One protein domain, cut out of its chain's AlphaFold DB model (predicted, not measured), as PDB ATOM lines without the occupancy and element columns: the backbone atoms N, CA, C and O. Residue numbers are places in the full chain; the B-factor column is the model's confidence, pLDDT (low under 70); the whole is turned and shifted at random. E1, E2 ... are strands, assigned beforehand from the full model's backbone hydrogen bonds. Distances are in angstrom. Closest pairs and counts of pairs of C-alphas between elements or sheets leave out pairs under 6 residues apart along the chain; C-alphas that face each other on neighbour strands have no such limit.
ATOM      1  N   LEU A  87      34.885  35.452  49.084       96.38
ATOM      2  CA  LEU A  87      34.014  36.123  48.121       96.38
ATOM      3  C   LEU A  87      34.112  37.634  48.337       96.38
ATOM      4  O   LEU A  87      33.801  38.122  49.425       96.38
ATOM      5  N   GLN A  88      34.556  38.361  47.318       95.38
ATOM      6  CA  GLN A  88      34.689  39.820  47.352       95.38
ATOM      7  C   GLN A  88      33.919  40.446  46.195       95.38
ATOM      8  O   GLN A  88      33.878  39.884  45.109       95.38
ATOM      9  N   THR A  89      33.344  41.613  46.421       94.00
ATOM     10  CA  THR A  89      32.836  42.538  45.412       94.00
ATOM     11  C   THR A  89      33.815  43.714  45.281       94.00
ATOM     12  O   THR A  89      34.738  43.835  46.093       94.00
ATOM     13  N   PRO A  90      33.646  44.604  44.287       92.75
ATOM     14  CA  PRO A  90      34.422  45.844  44.217       92.75
ATOM     15  C   PRO A  90      34.303  46.724  45.474       92.75
ATOM     16  O   PRO A  90      35.233  47.461  45.787       92.75
ATOM     17  N   ASP A  91      33.188  46.606  46.202       87.06
ATOM     18  CA  ASP A  91      32.846  47.453  47.348       87.06
ATOM     19  C   ASP A  91      33.173  46.806  48.708       87.06
ATOM     20  O   ASP A  91      32.997  47.436  49.750       87.06
ATOM     21  N   GLY A  92      33.642  45.551  48.736       87.44
ATOM     22  CA  GLY A  92      33.963  44.851  49.982       87.44
ATOM     23  C   GLY A  92      33.683  43.346  49.943       87.44
ATOM     24  O   GLY A  92      33.721  42.727  48.885       87.44
ATOM     25  N   PRO A  93      33.459  42.691  51.093       88.81
ATOM     26  CA  PRO A  93      33.015  41.298  51.131       88.81
ATOM     27  C   PRO A  93      31.680  41.096  50.401       88.81
ATOM     28  O   PRO A  93      30.842  41.990  50.377       88.81
ATOM     29  N   ALA A  94      31.445  39.908  49.839       90.81
ATOM     30  CA  ALA A  94      30.130  39.578  49.286       90.81
ATOM     31  C   ALA A  94      29.077  39.445  50.393       90.81
ATOM     32  O   ALA A  94      29.325  38.849  51.445       90.81
ATOM     33  N   HIS A  95      27.886  39.980  50.148       87.50
ATOM     34  CA  HIS A  95      26.798  40.002  51.118       87.50
ATOM     35  C   HIS A  95      25.814  38.867  50.846       87.50
ATOM     36  O   HIS A  95      25.470  38.591  49.697       87.50
ATOM     37  N   CYS A  96      25.340  38.214  51.910       89.06
ATOM     38  CA  CYS A  96      24.251  37.235  51.840       89.06
ATOM     39  C   CYS A  96      24.461  36.117  50.799       89.06
ATOM     40  O   CYS A  96      23.505  35.684  50.153       89.06
ATOM     41  N   VAL A  97      25.704  35.649  50.633       92.44
ATOM     42  CA  VAL A  97      26.034  34.498  49.782       92.44
ATOM     43  C   VAL A  97      26.372  33.296  50.653       92.44
ATOM     44  O   VAL A  97      27.377  33.289  51.364       92.44
ATOM     45  N   GLU A  98      25.538  32.267  50.576       93.56
ATOM     46  CA  GLU A  98      25.796  30.969  51.184       93.56
ATOM     47  C   GLU A  98      26.796  30.174  50.340       93.56
ATOM     48  O   GLU A  98      26.752  30.208  49.105       93.56
ATOM     49  N   GLN A  99      27.683  29.442  51.019       95.94
ATOM     50  CA  GLN A  99      28.648  28.538  50.402       95.94
ATOM     51  C   GLN A  99      28.386  27.108  50.859       95.94
ATOM     52  O   GLN A  99      28.354  26.829  52.056       95.94
ATOM     53  N   VAL A 100      28.291  26.194  49.900       97.19
ATOM     54  CA  VAL A 100      28.231  24.754  50.149       97.19
ATOM     55  C   VAL A 100      29.394  24.104  49.421       97.19
ATOM     56  O   VAL A 100      29.589  24.346  48.231       97.19
ATOM     57  N   LEU A 101      30.160  23.270  50.121       97.56
ATOM     58  CA  LEU A 101      31.230  22.483  49.521       97.56
ATOM     59  C   LEU A 101      30.907  21.000  49.658       97.56
ATOM     60  O   LEU A 101      30.852  20.468  50.765       97.56
ATOM     61  N   PHE A 102      30.721  20.335  48.524       98.12
ATOM     62  CA  PHE A 102      30.675  18.879  48.460       98.12
ATOM     63  C   PHE A 102      32.039  18.348  48.011       98.12
ATOM     64  O   PHE A 102      32.655  18.924  47.112       98.12
ATOM     65  N   ARG A 103      32.519  17.271  48.639       97.50
ATOM     66  CA  ARG A 103      33.796  16.623  48.315       97.50
ATOM     67  C   ARG A 103      33.565  15.161  47.955       97.50
ATOM     68  O   ARG A 103      32.833  14.474  48.663       97.50
ATOM     69  N   ASP A 104      34.216  14.711  46.892       96.25
ATOM     70  CA  ASP A 104      34.243  13.314  46.458       96.25
ATOM     71  C   ASP A 104      35.675  12.959  46.047       96.25
ATOM     72  O   ASP A 104      36.156  13.386  44.996       96.25
ATOM     73  N   GLY A 105      36.391  12.264  46.934       95.88
ATOM     74  CA  GLY A 105      37.844  12.144  46.837       95.88
ATOM     75  C   GLY A 105      38.515  13.520  46.872       95.88
ATOM     76  O   GLY A 105      38.237  14.329  47.759       95.88
ATOM     77  N   ASP A 106      39.358  13.789  45.879       96.94
ATOM     78  CA  ASP A 106      40.052  15.072  45.709       96.94
ATOM     79  C   ASP A 106      39.227  16.080  44.892       96.94
ATOM     80  O   ASP A 106      39.655  17.216  44.675       96.94
ATOM     81  N   LEU A 107      38.040  15.687  44.418       98.19
ATOM     82  CA  LEU A 107      37.152  16.569  43.672       98.19
ATOM     83  C   LEU A 107      36.334  17.410  44.641       98.19
ATOM     84  O   LEU A 107      35.791  16.902  45.625       98.19
ATOM     85  N   GLN A 108      36.185  18.696  44.333       98.50
ATOM     86  CA  GLN A 108      35.347  19.586  45.126       98.50
ATOM     87  C   GLN A 108      34.299  20.271  44.255       98.50
ATOM     88  O   GLN A 108      34.556  20.634  43.110       98.50
ATOM     89  N   TYR A 109      33.112  20.474  44.813       98.62
ATOM     90  CA  TYR A 109      32.007  21.160  44.159       98.62
ATOM     91  C   TYR A 109      31.555  22.318  45.040       98.62
ATOM     92  O   TYR A 109      30.921  22.107  46.076       98.62
ATOM     93  N   LEU A 110      31.912  23.535  44.631       98.75
ATOM     94  CA  LEU A 110      31.573  24.774  45.319       98.75
ATOM     95  C   LEU A 110      30.244  25.308  44.779       98.75
ATOM     96  O   LEU A 110      30.170  25.823  43.660       98.75
ATOM     97  N   GLY A 111      29.194  25.175  45.582       98.56
ATOM     98  CA  GLY A 111      27.894  25.791  45.359       98.56
ATOM     99  C   GLY A 111      27.822  27.158  46.030       98.56
ATOM    100  O   GLY A 111      28.150  27.280  47.208       98.56
ATOM    101  N   LEU A 112      27.371  28.171  45.290       98.31
ATOM    102  CA  LEU A 112      27.145  29.521  45.806       98.31
ATOM    103  C   LEU A 112      25.700  29.937  45.553       98.31
ATOM    104  O   LEU A 112      25.204  29.816  44.427       98.31
ATOM    105  N   ILE A 113      25.030  30.450  46.583       96.31
ATOM    106  CA  ILE A 113      23.630  30.874  46.493       96.31
ATOM    107  C   ILE A 113      23.467  32.220  47.188       96.31
ATOM    108  O   ILE A 113      23.763  32.351  48.371       96.31
ATOM    109  N   GLN A 114      22.971  33.222  46.461       94.38
ATOM    110  CA  GLN A 114      22.516  34.463  47.085       94.38
ATOM    111  C   GLN A 114      21.176  34.209  47.778       94.38
ATOM    112  O   GLN A 114      20.251  33.685  47.147       94.38
ATOM    113  N   ASP A 115      21.090  34.582  49.056       89.12
ATOM    114  CA  ASP A 115      19.945  34.338  49.933       89.12
ATOM    115  C   ASP A 115      18.632  34.770  49.259       89.12
ATOM    116  O   ASP A 115      18.409  35.935  48.920       89.12
ATOM    117  N   ILE A 116      17.744  33.801  49.036       86.25
ATOM    118  CA  ILE A 116      16.480  34.025  48.331       86.25
ATOM    119  C   ILE A 116      15.462  34.794  49.175       86.25
ATOM    120  O   ILE A 116      14.519  35.356  48.606       86.25
ATOM    121  N   LEU A 117      15.639  34.822  50.499       84.12
ATOM    122  CA  LEU A 117      14.783  35.559  51.426       84.12
ATOM    123  C   LEU A 117      15.100  37.060  51.413       84.12
ATOM    124  O   LEU A 117      14.267  37.865  51.821       84.12
ATOM    125  N   GLN A 118      16.256  37.448  50.866       80.81
ATOM    126  CA  GLN A 118      16.658  38.838  50.651       80.81
ATOM    127  C   GLN A 118      16.008  39.387  49.371       80.81
ATOM    128  O   GLN A 118      16.610  39.447  48.292       80.81
ATOM    129  N   VAL A 119      14.722  39.734  49.459       78.81
ATOM    130  CA  VAL A 119      13.963  40.288  48.328       78.81
ATOM    131  C   VAL A 119      14.568  41.627  47.900       78.81
ATOM    132  O   VAL A 119      14.783  42.510  48.720       78.81
ATOM    133  N   GLY A 120      14.835  41.785  46.601       81.19
ATOM    134  CA  GLY A 120      15.389  43.023  46.043       81.19
ATOM    135  C   GLY A 120      16.908  43.174  46.169       81.19
ATOM    136  O   GLY A 120      17.439  44.152  45.653       81.19
ATOM    137  N   HIS A 121      17.619  42.213  46.775       85.38
ATOM    138  CA  HIS A 121      19.082  42.247  46.798       85.38
ATOM    139  C   HIS A 121      19.630  42.180  45.361       85.38
ATOM    140  O   HIS A 121      19.299  41.232  44.634       85.38
ATOM    141  N   PRO A 122      20.460  43.150  44.934       90.75
ATOM    142  CA  PRO A 122      20.963  43.200  43.569       90.75
ATOM    143  C   PRO A 122      21.874  42.009  43.265       90.75
ATOM    144  O   PRO A 122      22.332  41.299  44.168       90.75
ATOM    145  N   ALA A 123      22.121  41.790  41.974       95.00
ATOM    146  CA  ALA A 123      23.205  40.922  41.541       95.00
ATOM    147  C   ALA A 123      24.546  41.484  42.036       95.00
ATOM    148  O   ALA A 123      24.727  42.701  42.094       95.00
ATOM    149  N   GLN A 124      25.475  40.601  42.385       95.50
ATOM    150  CA  GLN A 124      26.804  40.968  42.859       95.50
ATOM    151  C   GLN A 124      27.854  40.434  41.894       95.50
ATOM    152  O   GLN A 124      27.837  39.250  41.548       95.50
ATOM    153  N   GLN A 125      28.791  41.301  41.504       97.88
ATOM    154  CA  GLN A 125      30.013  40.861  40.840       97.88
ATOM    155  C   GLN A 125      30.988  40.355  41.894       97.88
ATOM    156  O   GLN A 125      31.354  41.087  42.810       97.88
ATOM    157  N   LEU A 126      31.371  39.091  41.769       98.12
ATOM    158  CA  LEU A 126      32.211  38.368  42.704       98.12
ATOM    159  C   LEU A 126      33.598  38.131  42.116       98.12
ATOM    160  O   LEU A 126      33.730  37.517  41.060       98.12
ATOM    161  N   THR A 127      34.623  38.476  42.883       98.56
ATOM    162  CA  THR A 127      35.927  37.821  42.852       98.56
ATOM    163  C   THR A 127      35.889  36.648  43.828       98.56
ATOM    164  O   THR A 127      35.829  36.835  45.046       98.56
ATOM    165  N   ILE A 128      35.896  35.430  43.291       98.69
ATOM    166  CA  ILE A 128      35.904  34.184  44.059       98.69
ATOM    167  C   ILE A 128      37.353  33.737  44.201       98.69
ATOM    168  O   ILE A 128      38.044  33.640  43.193       98.69
ATOM    169  N   THR A 129      37.810  33.464  45.424       98.62
ATOM    170  CA  THR A 129      39.152  32.928  45.698       98.62
ATOM    171  C   THR A 129      39.082  31.670  46.555       98.62
ATOM    172  O   THR A 129      38.532  31.702  47.653       98.62
ATOM    173  N   VAL A 130      39.664  30.575  46.078       98.19
ATOM    174  CA  VAL A 130      39.796  29.293  46.792       98.19
ATOM    175  C   VAL A 130      41.219  29.127  47.338       98.19
ATOM    176  O   VAL A 130      42.144  29.744  46.801       98.19
ATOM    177  N   PRO A 131      41.424  28.327  48.401       95.38
ATOM    178  CA  PRO A 131      42.739  28.184  49.033       95.38
ATOM    179  C   PRO A 131      43.783  27.503  48.138       95.38
ATOM    180  O   PRO A 131      44.965  27.818  48.241       95.38
ATOM    181  N   GLU A 132      43.357  26.601  47.251       95.81
ATOM    182  CA  GLU A 132      44.243  25.818  46.389       95.81
ATOM    183  C   GLU A 132      43.849  25.986  44.913       95.81
ATOM    184  O   GLU A 132      42.657  25.920  44.595       95.81
ATOM    185  N   PRO A 133      44.808  26.205  43.992       98.00
ATOM    186  CA  PRO A 133      44.513  26.272  42.566       98.00
ATOM    187  C   PRO A 133      43.889  24.973  42.043       98.00
ATOM    188  O   PRO A 133      44.398  23.887  42.303       98.00
ATOM    189  N   ALA A 134      42.839  25.089  41.231       98.50
ATOM    190  CA  ALA A 134      42.168  23.945  40.615       98.50
ATOM    191  C   ALA A 134      41.776  24.238  39.164       98.50
ATOM    192  O   ALA A 134      41.623  25.394  38.766       98.50
ATOM    193  N   TYR A 135      41.554  23.202  38.357       98.75
ATOM    194  CA  TYR A 135      40.826  23.366  37.102       98.75
ATOM    195  C   TYR A 135      39.354  23.621  37.424       98.75
ATOM    196  O   TYR A 135      38.638  22.725  37.875       98.75
ATOM    197  N   VAL A 136      38.925  24.866  37.217       98.81
ATOM    198  CA  VAL A 136      37.579  25.331  37.562       98.81
ATOM    199  C   VAL A 136      36.648  25.190  36.365       98.81
ATOM    200  O   VAL A 136      36.905  25.742  35.290       98.81
ATOM    201  N   TYR A 137      35.530  24.501  36.566       98.81
ATOM    202  CA  TYR A 137      34.463  24.355  35.581       98.81
ATOM    203  C   TYR A 137      33.161  24.923  36.128       98.81
ATOM    204  O   TYR A 137      32.748  24.569  37.228       98.81
ATOM    205  N   ASP A 138      32.488  25.766  35.349       98.69
ATOM    206  CA  ASP A 138      31.099  26.128  35.617       98.69
ATOM    207  C   ASP A 138      30.217  24.953  35.184       98.69
ATOM    208  O   ASP A 138      30.000  24.725  33.990       98.69
ATOM    209  N   VAL A 139      29.720  24.197  36.163       98.56
ATOM    210  CA  VAL A 139      28.921  22.981  35.946       98.56
ATOM    211  C   VAL A 139      27.591  23.317  35.274       98.56
ATOM    212  O   VAL A 139      27.071  22.539  34.474       98.56
ATOM    213  N   ARG A 140      27.029  24.495  35.569       97.38
ATOM    214  CA  ARG A 140      25.732  24.922  35.028       97.38
ATOM    215  C   ARG A 140      25.860  25.394  33.587       97.38
ATOM    216  O   ARG A 140      24.975  25.111  32.781       97.38
ATOM    217  N   ALA A 141      26.950  26.078  33.253       97.00
ATOM    218  CA  ALA A 141      27.263  26.464  31.880       97.00
ATOM    219  C   ALA A 141      27.907  25.323  31.068       97.00
ATOM    220  O   ALA A 141      27.894  25.369  29.838       97.00
ATOM    221  N   GLY A 142      28.452  24.303  31.734       97.25
ATOM    222  CA  GLY A 142      29.147  23.179  31.112       97.25
ATOM    223  C   GLY A 142      30.412  23.611  30.373       97.25
ATOM    224  O   GLY A 142      30.623  23.183  29.237       97.25
ATOM    225  N   LYS A 143      31.206  24.505  30.973       97.31
ATOM    226  CA  LYS A 143      32.431  25.040  30.361       97.31
ATOM    227  C   LYS A 143      33.529  25.296  31.398       97.31
ATOM    228  O   LYS A 143      33.214  25.622  32.545       97.31
ATOM    229  N   PRO A 144      34.812  25.208  31.009       98.25
ATOM    230  CA  PRO A 144      35.907  25.663  31.857       98.25
ATOM    231  C   PRO A 144      35.837  27.180  32.074       98.25
ATOM    232  O   PRO A 144      35.448  27.926  31.172       98.25
ATOM    233  N   VAL A 145      36.244  27.633  33.260       98.50
ATOM    234  CA  VAL A 145      36.409  29.061  33.581       98.50
ATOM    235  C   VAL A 145      37.733  29.595  33.023       98.50
ATOM    236  O   VAL A 145      37.796  30.733  32.567       98.50
ATOM    237  N   GLY A 146      38.777  28.761  32.994       96.88
ATOM    238  CA  GLY A 146      40.087  29.089  32.431       96.88
ATOM    239  C   GLY A 146      40.799  27.870  31.841       96.88
ATOM    240  O   GLY A 146      40.349  26.735  31.979       96.88
ATOM    241  N   ALA A 147      41.914  28.109  31.145       95.12
ATOM    242  CA  ALA A 147      42.698  27.051  30.498       95.12
ATOM    243  C   ALA A 147      43.695  26.350  31.442       95.12
ATOM    244  O   ALA A 147      44.065  25.201  31.194       95.12
ATOM    245  N   ALA A 148      44.114  27.037  32.505       97.75
ATOM    246  CA  ALA A 148      45.051  26.571  33.523       97.75
ATOM    247  C   ALA A 148      44.357  26.512  34.898       97.75
ATOM    248  O   ALA A 148      43.259  27.062  35.031       97.75
ATOM    249  N   PRO A 149      44.967  25.870  35.912       98.31
ATOM    250  CA  PRO A 149      44.463  25.931  37.277       98.31
ATOM    251  C   PRO A 149      44.342  27.377  37.773       98.31
ATOM    252  O   PRO A 149      45.234  28.193  37.542       98.31
ATOM    253  N   LEU A 150      43.242  27.687  38.457       98.50
ATOM    254  CA  LEU A 150      42.938  29.005  39.005       98.50
ATOM    255  C   LEU A 150      42.702  28.888  40.509       98.50
ATOM    256  O   LEU A 150      41.976  28.003  40.956       98.50
ATOM    257  N   SER A 151      43.264  29.819  41.278       98.38
ATOM    258  CA  SER A 151      42.831  30.086  42.655       98.38
ATOM    259  C   SER A 151      41.782  31.194  42.715       98.38
ATOM    260  O   SER A 151      41.056  31.276  43.696       98.38
ATOM    261  N   THR A 152      41.691  32.041  41.682       98.69
ATOM    262  CA  THR A 152      40.814  33.216  41.664       98.69
ATOM    263  C   THR A 152      40.143  33.394  40.305       98.69
ATOM    264  O   THR A 152      40.793  33.253  39.269       98.69
ATOM    265  N   TRP A 153      38.850  33.722  40.294       98.62
ATOM    266  CA  TRP A 153      38.100  34.052  39.076       98.62
ATOM    267  C   TRP A 153      36.927  34.997  39.354       98.62
ATOM    268  O   TRP A 153      36.543  35.213  40.503       98.62
ATOM    269  N   GLN A 154      36.370  35.564  38.282       98.50
ATOM    270  CA  GLN A 154      35.216  36.460  38.338       98.50
ATOM    271  C   GLN A 154      33.915  35.710  38.036       98.50
ATOM    272  O   GLN A 154      33.888  34.822  37.180       98.50
ATOM    273  N   ALA A 155      32.831  36.089  38.707       98.19
ATOM    274  CA  ALA A 155      31.489  35.580  38.456       98.19
ATOM    275  C   ALA A 155      30.427  36.612  38.838       98.19
ATOM    276  O   ALA A 155      30.654  37.433  39.715       98.19
ATOM    277  N   GLU A 156      29.240  36.517  38.247       97.75
ATOM    278  CA  GLU A 156      28.069  37.256  38.717       97.75
ATOM    279  C   GLU A 156      27.156  36.299  39.481       97.75
ATOM    280  O   GLU A 156      26.784  35.246  38.954       97.75
ATOM    281  N   ILE A 157      26.763  36.658  40.702       96.88
ATOM    282  CA  ILE A 157      25.722  35.941  41.440       96.88
ATOM    283  C   ILE A 157      24.460  36.788  41.523       96.88
ATOM    284  O   ILE A 157      24.511  38.000  41.714       96.88
ATOM    285  N   SER A 158      23.303  36.149  41.385       94.44
ATOM    286  CA  SER A 158      22.016  36.820  41.540       94.44
ATOM    287  C   SER A 158      20.967  35.889  42.127       94.44
ATOM    288  O   SER A 158      21.084  34.658  42.111       94.44
ATOM    289  N   ARG A 159      19.908  36.494  42.666       91.38
ATOM    290  CA  ARG A 159      18.790  35.774  43.273       91.38
ATOM    291  C   ARG A 159      18.197  34.744  42.304       91.38
ATOM    292  O   ARG A 159      17.863  35.057  41.164       91.38
ATOM    293  N   GLY A 160      18.038  33.505  42.774       90.19
ATOM    294  CA  GLY A 160      17.472  32.402  41.985       90.19
ATOM    295  C   GLY A 160      18.397  31.847  40.893       90.19
ATOM    296  O   GLY A 160      17.995  30.945  40.155       90.19
ATOM    297  N   ARG A 161      19.636  32.341  40.790       94.06
ATOM    298  CA  ARG A 161      20.660  31.854  39.858       94.06
ATOM    299  C   ARG A 161      21.886  31.388  40.649       94.06
ATOM    300  O   ARG A 161      22.876  32.110  40.713       94.06
ATOM    301  N   PRO A 162      21.820  30.196  41.270       96.38
ATOM    302  CA  PRO A 162      22.956  29.662  42.004       96.38
ATOM    303  C   PRO A 162      24.115  29.373  41.048       96.38
ATOM    304  O   PRO A 162      23.893  29.042  39.878       96.38
ATOM    305  N   LEU A 163      25.334  29.449  41.564       98.50
ATOM    306  CA  LEU A 163      26.545  29.037  40.864       98.50
ATOM    307  C   LEU A 163      26.967  27.664  41.384       98.50
ATOM    308  O   LEU A 163      26.787  27.359  42.562       98.50
ATOM    309  N   LEU A 164      27.509  26.830  40.502       98.75
ATOM    310  CA  LEU A 164      28.073  25.538  40.875       98.75
ATOM    311  C   LEU A 164      29.367  25.340  40.100       98.75
ATOM    312  O   LEU A 164      29.338  25.201  38.875       98.75
ATOM    313  N   TYR A 165      30.479  25.321  40.825       98.88
ATOM    314  CA  TYR A 165      31.802  25.120  40.261       98.88
ATOM    315  C   TYR A 165      32.349  23.757  40.653       98.88
ATOM    316  O   TYR A 165      32.364  23.426  41.834       98.88
ATOM    317  N   ALA A 166      32.825  22.987  39.678       98.81
ATOM    318  CA  ALA A 166      33.674  21.835  39.941       98.81
ATOM    319  C   ALA A 166      35.132  22.308  39.979       98.81
ATOM    320  O   ALA A 166      35.588  22.978  39.051       98.81
ATOM    321  N   LEU A 167      35.837  21.966  41.052       98.75
ATOM    322  CA  LEU A 167      37.244  22.252  41.298       98.75
ATOM    323  C   LEU A 167      37.981  20.913  41.230       98.75
ATOM    324  O   LEU A 167      37.877  20.097  42.147       98.75
ATOM    325  N   LEU A 168      38.650  20.652  40.106       98.62
ATOM    326  CA  LEU A 168      39.342  19.384  39.866       98.62
ATOM    327  C   LEU A 168      40.867  19.578  39.934       98.62
ATOM    328  O   LEU A 168      41.367  20.576  39.407       98.62
ATOM    329  N   PRO A 169      41.629  18.617  40.488       98.12
ATOM    330  CA  PRO A 169      43.095  18.678  40.501       98.12
ATOM    331  C   PRO A 169      43.723  18.414  39.117       98.12
ATOM    332  O   PRO A 169      44.923  18.575  38.928       98.12
TER     333      PRO A 169
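Overview. This is residues 87 to 169 of the 271 residues of an uncharacterized protein of Armatimonadetes bacterium (UniProt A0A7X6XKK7). One branched, strongly twisted, antiparallel sheet folds back on itself where E4 bends: E2, E3 and E6 make one wall, E1, E5 and residues 124 to 134 of E4 the other. The printed part has 83 residues with six named strands, E1 to E6 in chain order: all strand. It is compact, radius of gyration of the C-alphas 12.6 A, spanning 37 by 24 by 21 A.

Arrangement. E4, residues 124 to 138, bends by 143 degrees at residue 135. On one side lie E1, 87 to 89, and E6, 163 to 168; on the other E5, 150 to 157, forms a hairpin with it. E3, 107 to 114, neighbours E6 and forms a hairpin with E2, 97 to 104. Within hydrogen-bond range, N 127 and O 88, and N 126 and O 155, are 2.7 A apart; N 135 and O 168, N 110 and O 165, and N 98 and O 113 are 2.8 A apart.

Along the chain. E1 begins at C-alpha 87 (34.014, 36.123, 48.121); E6 ends at C-alpha 168 (39.342, 19.384, 39.866). From first to last C-alpha E3 spans 23.4 A.

Size, cuts and confidence. The printed part has no cut, the E4 to E5 link is long, and no printed residue is under 70 in pLDDT.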